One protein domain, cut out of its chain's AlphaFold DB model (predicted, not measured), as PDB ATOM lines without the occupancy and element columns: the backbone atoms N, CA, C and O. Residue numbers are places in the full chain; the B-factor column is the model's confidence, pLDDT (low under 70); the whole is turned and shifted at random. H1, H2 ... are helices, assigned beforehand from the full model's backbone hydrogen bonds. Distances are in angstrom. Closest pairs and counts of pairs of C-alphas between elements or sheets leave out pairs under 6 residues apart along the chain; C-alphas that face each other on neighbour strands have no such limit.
ATOM      1  N   ALA A  99     -36.171  28.056  30.000       84.62
ATOM      2  CA  ALA A  99     -36.094  29.499  29.785       84.62
ATOM      3  C   ALA A  99     -35.206  29.846  28.572       84.62
ATOM      4  O   ALA A  99     -35.615  30.580  27.671       84.62
ATOM      5  N   ALA A 100     -34.005  29.262  28.499       82.94
ATOM      6  CA  ALA A 100     -33.064  29.465  27.399       82.94
ATOM      7  C   ALA A 100     -33.653  29.019  26.056       82.94
ATOM      8  O   ALA A 100     -33.510  29.709  25.047       82.94
ATOM      9  N   ARG A 101     -34.363  27.887  26.050       80.00
ATOM     10  CA  ARG A 101     -35.059  27.354  24.879       80.00
ATOM     11  C   ARG A 101     -36.154  28.283  24.378       80.00
ATOM     12  O   ARG A 101     -36.258  28.507  23.175       80.00
ATOM     13  N   THR A 102     -37.020  28.738  25.276       80.12
ATOM     14  CA  THR A 102     -38.160  29.586  24.919       80.12
ATOM     15  C   THR A 102     -37.737  31.038  24.711       80.12
ATOM     16  O   THR A 102     -38.549  31.848  24.270       80.12
ATOM     17  N   GLY A 103     -36.485  31.388  25.027       78.12
ATOM     18  CA  GLY A 103     -35.994  32.761  25.003       78.12
ATOM     19  C   GLY A 103     -36.724  33.657  26.005       78.12
ATOM     20  O   GLY A 103     -36.902  34.840  25.713       78.12
ATOM     21  N   HIS A 104     -37.182  33.077  27.120       80.75
ATOM     22  CA  HIS A 104     -37.860  33.746  28.235       80.75
ATOM     23  C   HIS A 104     -36.961  33.787  29.474       80.75
ATOM     24  O   HIS A 104     -36.041  32.985  29.588       80.75
ATOM     25  N   GLY A 105     -37.255  34.683  30.418       82.56
ATOM     26  CA  GLY A 105     -36.494  34.846  31.663       82.56
ATOM     27  C   GLY A 105     -35.453  35.959  31.564       82.56
ATOM     28  O   GLY A 105     -35.604  36.869  30.752       82.56
ATOM     29  N   ASP A 106     -34.386  35.858  32.358       82.94
ATOM     30  CA  ASP A 106     -33.392  36.925  32.578       82.94
ATOM     31  C   ASP A 106     -32.415  37.141  31.397       82.94
ATOM     32  O   ASP A 106     -31.236  37.439  31.585       82.94
ATOM     33  N   PHE A 107     -32.861  36.932  30.156       88.69
ATOM     34  CA  PHE A 107     -32.041  37.134  28.964       88.69
ATOM     35  C   PHE A 107     -32.258  38.523  28.384       88.69
ATOM     36  O   PHE A 107     -33.388  38.996  28.241       88.69
ATOM     37  N   ALA A 108     -31.176  39.139  27.927       88.38
ATOM     38  CA  ALA A 108     -31.215  40.488  27.383       88.38
ATOM     39  C   ALA A 108     -32.173  40.621  26.189       88.38
ATOM     40  O   ALA A 108     -32.957  41.565  26.105       88.38
ATOM     41  N   ALA A 109     -32.182  39.627  25.297       84.44
ATOM     42  CA  ALA A 109     -33.097  39.588  24.160       84.44
ATOM     43  C   ALA A 109     -34.581  39.584  24.575       84.44
ATOM     44  O   ALA A 109     -35.411  40.111  23.840       84.44
ATOM     45  N   TYR A 110     -34.926  38.994  25.724       88.44
ATOM     46  CA  TYR A 110     -36.295  38.986  26.247       88.44
ATOM     47  C   TYR A 110     -36.678  40.359  26.804       88.44
ATOM     48  O   TYR A 110     -37.677  40.939  26.378       88.44
ATOM     49  N   HIS A 111     -35.836  40.921  27.671       89.06
ATOM     50  CA  HIS A 111     -36.073  42.232  28.279       89.06
ATOM     51  C   HIS A 111     -36.139  43.370  27.258       89.06
ATOM     52  O   HIS A 111     -36.993  44.245  27.378       89.06
ATOM     53  N   ARG A 112     -35.327  43.316  26.194       88.12
ATOM     54  CA  ARG A 112     -35.411  44.278  25.083       88.12
ATOM     55  C   ARG A 112     -36.748  44.222  24.351       88.12
ATOM     56  O   ARG A 112     -37.293  45.269  24.021       88.12
ATOM     57  N   ARG A 113     -37.295  43.021  24.109       86.75
ATOM     58  CA  ARG A 113     -38.608  42.873  23.452       86.75
ATOM     59  C   ARG A 113     -39.735  43.454  24.302       86.75
ATOM     60  O   ARG A 113     -40.649  44.052  23.747       86.75
ATOM     61  N   LEU A 114     -39.651  43.300  25.622       83.56
ATOM     62  CA  LEU A 114     -40.639  43.831  26.565       83.56
ATOM     63  C   LEU A 114     -40.391  45.287  26.982       83.56
ATOM     64  O   LEU A 114     -41.216  45.850  27.691       83.56
ATOM     65  N   LYS A 115     -39.307  45.916  26.504       82.44
ATOM     66  CA  LYS A 115     -38.903  47.288  26.854       82.44
ATOM     67  C   LYS A 115     -38.730  47.496  28.366       82.44
ATOM     68  O   LYS A 115     -39.000  48.577  28.883       82.44
ATOM     69  N   ASN A 116     -38.240  46.475  29.067       79.50
ATOM     70  CA  ASN A 116     -37.907  46.595  30.484       79.50
ATOM     71  C   ASN A 116     -36.572  47.341  30.605       79.50
ATOM     72  O   ASN A 116     -35.528  46.774  30.279       79.50
ATOM     73  N   LEU A 117     -36.614  48.601  31.044       75.94
ATOM     74  CA  LEU A 117     -35.437  49.474  31.145       75.94
ATOM     75  C   LEU A 117     -34.546  49.135  32.348       75.94
ATOM     76  O   LEU A 117     -33.330  49.275  32.260       75.94
ATOM     77  N   ASP A 118     -35.135  48.617  33.426       78.50
ATOM     78  CA  ASP A 118     -34.431  48.345  34.690       78.50
ATOM     79  C   ASP A 118     -33.748  46.969  34.731       78.50
ATOM     80  O   ASP A 118     -33.174  46.566  35.744       78.50
ATOM     81  N   ALA A 119     -33.842  46.200  33.645       81.25
ATOM     82  CA  ALA A 119     -33.279  44.863  33.593       81.25
ATOM     83  C   ALA A 119     -31.780  44.905  33.287       81.25
ATOM     84  O   ALA A 119     -31.334  45.539  32.332       81.25
ATOM     85  N   GLU A 120     -30.997  44.148  34.051       84.44
ATOM     86  CA  GLU A 120     -29.571  44.000  33.792       84.44
ATOM     87  C   GLU A 120     -29.368  43.122  32.549       84.44
ATOM     88  O   GLU A 120     -29.550  41.907  32.586       84.44
ATOM     89  N   LEU A 121     -29.032  43.745  31.415       88.19
ATOM     90  CA  LEU A 121     -28.854  43.055  30.128       88.19
ATOM     91  C   LEU A 121     -27.462  42.426  29.985       88.19
ATOM     92  O   LEU A 121     -27.226  41.593  29.106       88.19
ATOM     93  N   GLU A 122     -26.533  42.825  30.844       89.81
ATOM     94  CA  GLU A 122     -25.134  42.442  30.782       89.81
ATOM     95  C   GLU A 122     -24.729  41.675  32.037       89.81
ATOM     96  O   GLU A 122     -25.159  41.942  33.153       89.81
ATOM     97  N   CYS A 123     -23.886  40.668  31.859       86.88
ATOM     98  CA  CYS A 123     -23.248  40.002  32.977       86.88
ATOM     99  C   CYS A 123     -22.085  40.853  33.503       86.88
ATOM    100  O   CYS A 123     -21.438  41.566  32.747       86.88
ATOM    101  N   VAL A 124     -21.691  40.626  34.760       86.19
ATOM    102  CA  VAL A 124     -20.437  41.101  35.388       86.19
ATOM    103  C   VAL A 124     -19.177  40.802  34.550       86.19
ATOM    104  O   VAL A 124     -18.114  41.374  34.772       86.19
ATOM    105  N   CYS A 125     -19.239  39.884  33.580       83.88
ATOM    106  CA  CYS A 125     -18.156  39.688  32.614       83.88
ATOM    107  C   CYS A 125     -18.151  40.685  31.437       83.88
ATOM    108  O   CYS A 125     -17.334  40.506  30.538       83.88
ATOM    109  N   GLY A 126     -19.047  41.675  31.406       86.88
ATOM    110  CA  GLY A 126     -19.174  42.671  30.336       86.88
ATOM    111  C   GLY A 126     -19.726  42.107  29.027       86.88
ATOM    112  O   GLY A 126     -19.349  42.550  27.949       86.88
ATOM    113  N   GLN A 127     -20.531  41.046  29.089       86.88
ATOM    114  CA  GLN A 127     -21.144  40.437  27.907       86.88
ATOM    115  C   GLN A 127     -22.645  40.347  28.107       86.88
ATOM    116  O   GLN A 127     -23.110  40.093  29.218       86.88
ATOM    117  N   GLU A 128     -23.385  40.462  27.012       89.38
ATOM    118  CA  GLU A 128     -24.829  40.295  27.016       89.38
ATOM    119  C   GLU A 128     -25.245  38.925  27.585       89.38
ATOM    120  O   GLU A 128     -24.661  37.881  27.258       89.38
ATOM    121  N   ILE A 129     -26.286  38.924  28.420       88.56
ATOM    122  CA  ILE A 129     -26.867  37.704  28.978       88.56
ATOM    123  C   ILE A 129     -27.686  37.000  27.891       88.56
ATOM    124  O   ILE A 129     -28.883  37.230  27.704       88.56
ATOM    125  N   THR A 130     -27.014  36.127  27.149       87.19
ATOM    126  CA  THR A 130     -27.622  35.268  26.130       87.19
ATOM    127  C   THR A 130     -28.155  33.959  26.729       87.19
ATOM    128  O   THR A 130     -27.706  33.534  27.799       87.19
ATOM    129  N   PRO A 131     -29.055  33.245  26.022       82.56
ATOM    130  CA  PRO A 131     -29.557  31.934  26.441       82.56
ATOM    131  C   PRO A 131     -28.477  30.912  26.801       82.56
ATOM    132  O   PRO A 131     -28.715  30.025  27.607       82.56
ATOM    133  N   THR A 132     -27.272  31.032  26.241       76.94
ATOM    134  CA  THR A 132     -26.168  30.082  26.456       76.94
ATOM    135  C   THR A 132     -25.053  30.644  27.331       76.94
ATOM    136  O   THR A 132     -24.056  29.976  27.617       76.94
ATOM    137  N   HIS A 133     -25.252  31.859  27.843       83.69
ATOM    138  CA  HIS A 133     -24.298  32.571  28.675       83.69
ATOM    139  C   HIS A 133     -23.953  31.801  29.961       83.69
ATOM    140  O   HIS A 133     -22.796  31.780  30.379       83.69
ATOM    141  N   PHE A 134     -24.907  31.058  30.534       77.38
ATOM    142  CA  PHE A 134     -24.679  30.230  31.727       77.38
ATOM    143  C   PHE A 134     -23.811  28.985  31.493       77.38
ATOM    144  O   PHE A 134     -23.325  28.399  32.451       77.38
ATOM    145  N   ILE A 135     -23.590  28.563  30.248       79.00
ATOM    146  CA  ILE A 135     -22.687  27.444  29.930       79.00
ATOM    147  C   ILE A 135     -21.241  27.957  29.805       79.00
ATOM    148  O   ILE A 135     -20.276  27.253  30.117       79.00
ATOM    149  N   ARG A 136     -21.091  29.209  29.354       77.81
ATOM    150  CA  ARG A 136     -19.807  29.806  28.962       77.81
ATOM    151  C   ARG A 136     -19.191  30.682  30.047       77.81
ATOM    152  O   ARG A 136     -17.976  30.680  30.213       77.81
ATOM    153  N   CYS A 137     -20.006  31.424  30.791       82.38
ATOM    154  CA  CYS A 137     -19.526  32.420  31.738       82.38
ATOM    155  C   CYS A 137     -19.533  31.892  33.176       82.38
ATOM    156  O   CYS A 137     -20.574  31.795  33.826       82.38
ATOM    157  N   ARG A 138     -18.339  31.623  33.723       79.12
ATOM    158  CA  ARG A 138     -18.174  31.195  35.125       79.12
ATOM    159  C   ARG A 138     -18.650  32.264  36.119       79.12
ATOM    160  O   ARG A 138     -19.244  31.915  37.133       79.12
ATOM    161  N   ARG A 139     -18.435  33.555  35.823       80.19
ATOM    162  CA  ARG A 139     -18.891  34.682  36.667       80.19
ATOM    163  C   ARG A 139     -20.413  34.765  36.722       80.19
ATOM    164  O   ARG A 139     -20.973  34.907  37.802       80.19
ATOM    165  N   TYR A 140     -21.071  34.593  35.578       78.94
ATOM    166  CA  TYR A 140     -22.524  34.511  35.515       78.94
ATOM    167  C   TYR A 140     -23.033  33.343  36.337       78.94
ATOM    168  O   TYR A 140     -23.890  33.522  37.189       78.94
ATOM    169  N   VAL A 141     -22.459  32.159  36.125       70.25
ATOM    170  CA  VAL A 141     -22.824  30.951  36.861       70.25
ATOM    171  C   VAL A 141     -22.714  31.166  38.366       70.25
ATOM    172  O   VAL A 141     -23.618  30.753  39.077       70.25
ATOM    173  N   HIS A 142     -21.674  31.848  38.848       70.81
ATOM    174  CA  HIS A 142     -21.546  32.224  40.259       70.81
ATOM    175  C   HIS A 142     -22.622  33.220  40.711       70.81
ATOM    176  O   HIS A 142     -23.243  32.984  41.742       70.81
ATOM    177  N   LYS A 143     -22.931  34.253  39.913       69.56
ATOM    178  CA  LYS A 143     -24.031  35.206  40.180       69.56
ATOM    179  C   LYS A 143     -25.386  34.502  40.296       69.56
ATOM    180  O   LYS A 143     -26.144  34.754  41.225       69.56
ATOM    181  N   VAL A 144     -25.679  33.568  39.392       65.62
ATOM    182  CA  VAL A 144     -26.932  32.805  39.416       65.62
ATOM    183  C   VAL A 144     -26.881  31.588  40.360       65.62
ATOM    184  O   VAL A 144     -27.889  30.898  40.538       65.62
ATOM    185  N   ARG A 145     -25.744  31.277  40.997       62.84
ATOM    186  CA  ARG A 145     -25.600  30.161  41.947       62.84
ATOM    187  C   ARG A 145     -25.848  30.617  43.391       62.84
ATOM    188  O   ARG A 145     -24.934  30.748  44.187       62.84
ATOM    189  N   LYS A 146     -27.127  30.615  43.777       47.91
ATOM    190  CA  LYS A 146     -27.564  30.037  45.067       47.91
ATOM    191  C   LYS A 146     -27.921  28.544  44.915       47.91
ATOM    192  O   LYS A 146     -28.789  28.042  45.624       47.91
ATOM    193  N   LEU A 147     -27.320  27.819  43.958       49.50
ATOM    194  CA  LEU A 147     -27.473  26.360  43.813       49.50
ATOM    195  C   LEU A 147     -26.731  25.677  44.972       49.50
ATOM    196  O   LEU A 147     -25.521  25.497  44.894       49.50
ATOM    197  N   ARG A 148     -27.429  25.343  46.063       39.41
ATOM    198  CA  ARG A 148     -26.869  24.445  47.082       39.41
ATOM    199  C   ARG A 148     -26.722  23.036  46.497       39.41
ATOM    200  O   ARG A 148     -27.560  22.618  45.700       39.41
ATOM    201  N   ASN A 149     -25.666  22.361  46.953       48.50
ATOM    202  CA  ASN A 149     -25.249  20.979  46.693       48.50
ATOM    203  C   ASN A 149     -24.584  20.710  45.330       48.50
ATOM    204  O   ASN A 149     -25.095  19.987  44.483       48.50
ATOM    205  N   GLY A 150     -23.377  21.258  45.162       48.09
ATOM    206  CA  GLY A 150     -22.226  20.407  44.830       48.09
ATOM    207  C   GLY A 150     -22.038  19.889  43.402       48.09
ATOM    208  O   GLY A 150     -21.104  19.129  43.209       48.09
ATOM    209  N   MET A 151     -22.825  20.286  42.398       55.00
ATOM    210  CA  MET A 151     -22.501  19.907  41.011       55.00
ATOM    211  C   MET A 151     -21.503  20.904  40.400       55.00
ATOM    212  O   MET A 151     -21.856  22.049  40.067       55.00
ATOM    213  N   ILE A 152     -20.236  20.489  40.283       54.03
ATOM    214  CA  ILE A 152     -19.175  21.287  39.660       54.03
ATOM    215  C   ILE A 152     -19.505  21.410  38.166       54.03
ATOM    216  O   ILE A 152     -20.038  20.500  37.536       54.03
ATOM    217  N   ILE A 153     -19.256  22.585  37.574       51.28
ATOM    218  CA  ILE A 153     -19.578  22.820  36.153       51.28
ATOM    219  C   ILE A 153     -18.816  21.870  35.216       51.28
ATOM    220  O   ILE A 153     -19.285  21.581  34.119       51.28
ATOM    221  N   ASP A 154     -17.667  21.374  35.669       54.00
ATOM    222  CA  ASP A 154     -16.858  20.398  34.952       54.00
ATOM    223  C   ASP A 154     -17.481  18.994  34.990       54.00
ATOM    224  O   ASP A 154     -17.414  18.296  33.982       54.00
ATOM    225  N   ASP A 155     -18.197  18.630  36.060       55.62
ATOM    226  CA  ASP A 155     -18.973  17.383  36.128       55.62
ATOM    227  C   ASP A 155     -20.163  17.435  35.171       55.62
ATOM    228  O   ASP A 155     -20.389  16.500  34.414       55.62
ATOM    229  N   PHE A 156     -20.860  18.575  35.096       51.53
ATOM    230  CA  PHE A 156     -21.931  18.786  34.115       51.53
ATOM    231  C   PHE A 156     -21.420  18.674  32.667       51.53
ATOM    232  O   PHE A 156     -22.071  18.071  31.815       51.53
ATOM    233  N   ARG A 157     -20.236  19.236  32.376       52.88
ATOM    234  CA  ARG A 157     -19.595  19.118  31.055       52.88
ATOM    235  C   ARG A 157     -19.243  17.668  30.724       52.88
ATOM    236  O   ARG A 157     -19.461  17.245  29.595       52.88
ATOM    237  N   ARG A 158     -18.725  16.904  31.685       51.88
ATOM    238  CA  ARG A 158     -18.411  15.482  31.486       51.88
ATOM    239  C   ARG A 158     -19.685  14.658  31.305       51.88
ATOM    240  O   ARG A 158     -19.829  13.987  30.292       51.88
ATOM    241  N   GLN A 159     -20.641  14.787  32.212       47.41
ATOM    242  CA  GLN A 159     -21.835  13.949  32.253       47.41
ATOM    243  C   GLN A 159     -22.802  14.191  31.086       47.41
ATOM    244  O   GLN A 159     -23.406  13.247  30.601       47.41
ATOM    245  N   TYR A 160     -22.956  15.435  30.618       47.38
ATOM    246  CA  TYR A 160     -23.997  15.766  29.632       47.38
ATOM    247  C   TYR A 160     -23.463  16.231  28.273       47.38
ATOM    248  O   TYR A 160     -24.237  16.349  27.325       47.38
ATOM    249  N   ILE A 161     -22.166  16.543  28.158       50.22
ATOM    250  CA  ILE A 161     -21.572  17.063  26.912       50.22
ATOM    251  C   ILE A 161     -20.500  16.111  26.348       50.22
ATOM    252  O   ILE A 161     -20.272  16.134  25.138       50.22
ATOM    253  N   SER A 162     -19.861  15.255  27.163       38.62
ATOM    254  CA  SER A 162     -18.698  14.463  26.717       38.62
ATOM    255  C   SER A 162     -19.002  13.112  26.048       38.62
ATOM    256  O   SER A 162     -18.143  12.609  25.333       38.62
ATOM    257  N   GLU A 163     -20.216  12.564  26.175       36.91
ATOM    258  CA  GLU A 163     -20.612  11.291  25.528       36.91
ATOM    259  C   GLU A 163     -20.999  11.419  24.048       36.91
ATOM    260  O   GLU A 163     -21.305  10.430  23.381       36.91
ATOM    261  N   VAL A 164     -20.955  12.625  23.480       42.62
ATOM    262  CA  VAL A 164     -21.164  12.785  22.041       42.62
ATOM    263  C   VAL A 164     -19.847  12.480  21.332       42.62
ATOM    264  O   VAL A 164     -18.950  13.320  21.263       42.62
TER     265      VAL A 164
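What this domain is: This is residues 99 to 164 of the 234 residues of an uncharacterized protein of Erysiphe pulchra (UniProt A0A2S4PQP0). Five short helices are strung out loosely, with H3 and H4 making a corner near the middle and H2 and H5 toward opposite ends of the long axis. Residues 145 to 152 stick out before H5. The printed part has 66 residues, with H1 to H5 in chain order and no named strand: all helix, though 31 residues, under half, are in named elements. It is only just loose, close to compact, with a radius of gyration of the C-alphas of 13.4 A and spans of 39 by 23 by 21 A.

Where its parts are: H1 is residues 99 to 102, from C-alpha 99 at (-36.094, 29.499, 29.785). H2 is residues 108 to 114, 10.0 A long; H3 is 133 to 136; H4 is 138 to 144, 9.9 A. H5, residues 153 to 161, spans 11.1 A and ends at C-alpha 161 (-21.572, 17.063, 26.912).

How they stand to each other: H1, H2 and H5 touch no helix. H3 and H4 touch only at the corner, the closest C-alphas, of Phe 134 and Val 141, being 5.5 A apart. H3 and H5 are only just apart, at 8.4 A. In H2, H4 and H5 every O i to N i+4 pair is within hydrogen-bond range; H1 and H3 are too short for one.

The domain as a whole: The C-alphas farthest apart, of Leu 117 and Glu 163, are 41.3 A apart. The printed part has no cut. The link from H2 to H3 is long. Residues 143 to 164 have pLDDT under 70.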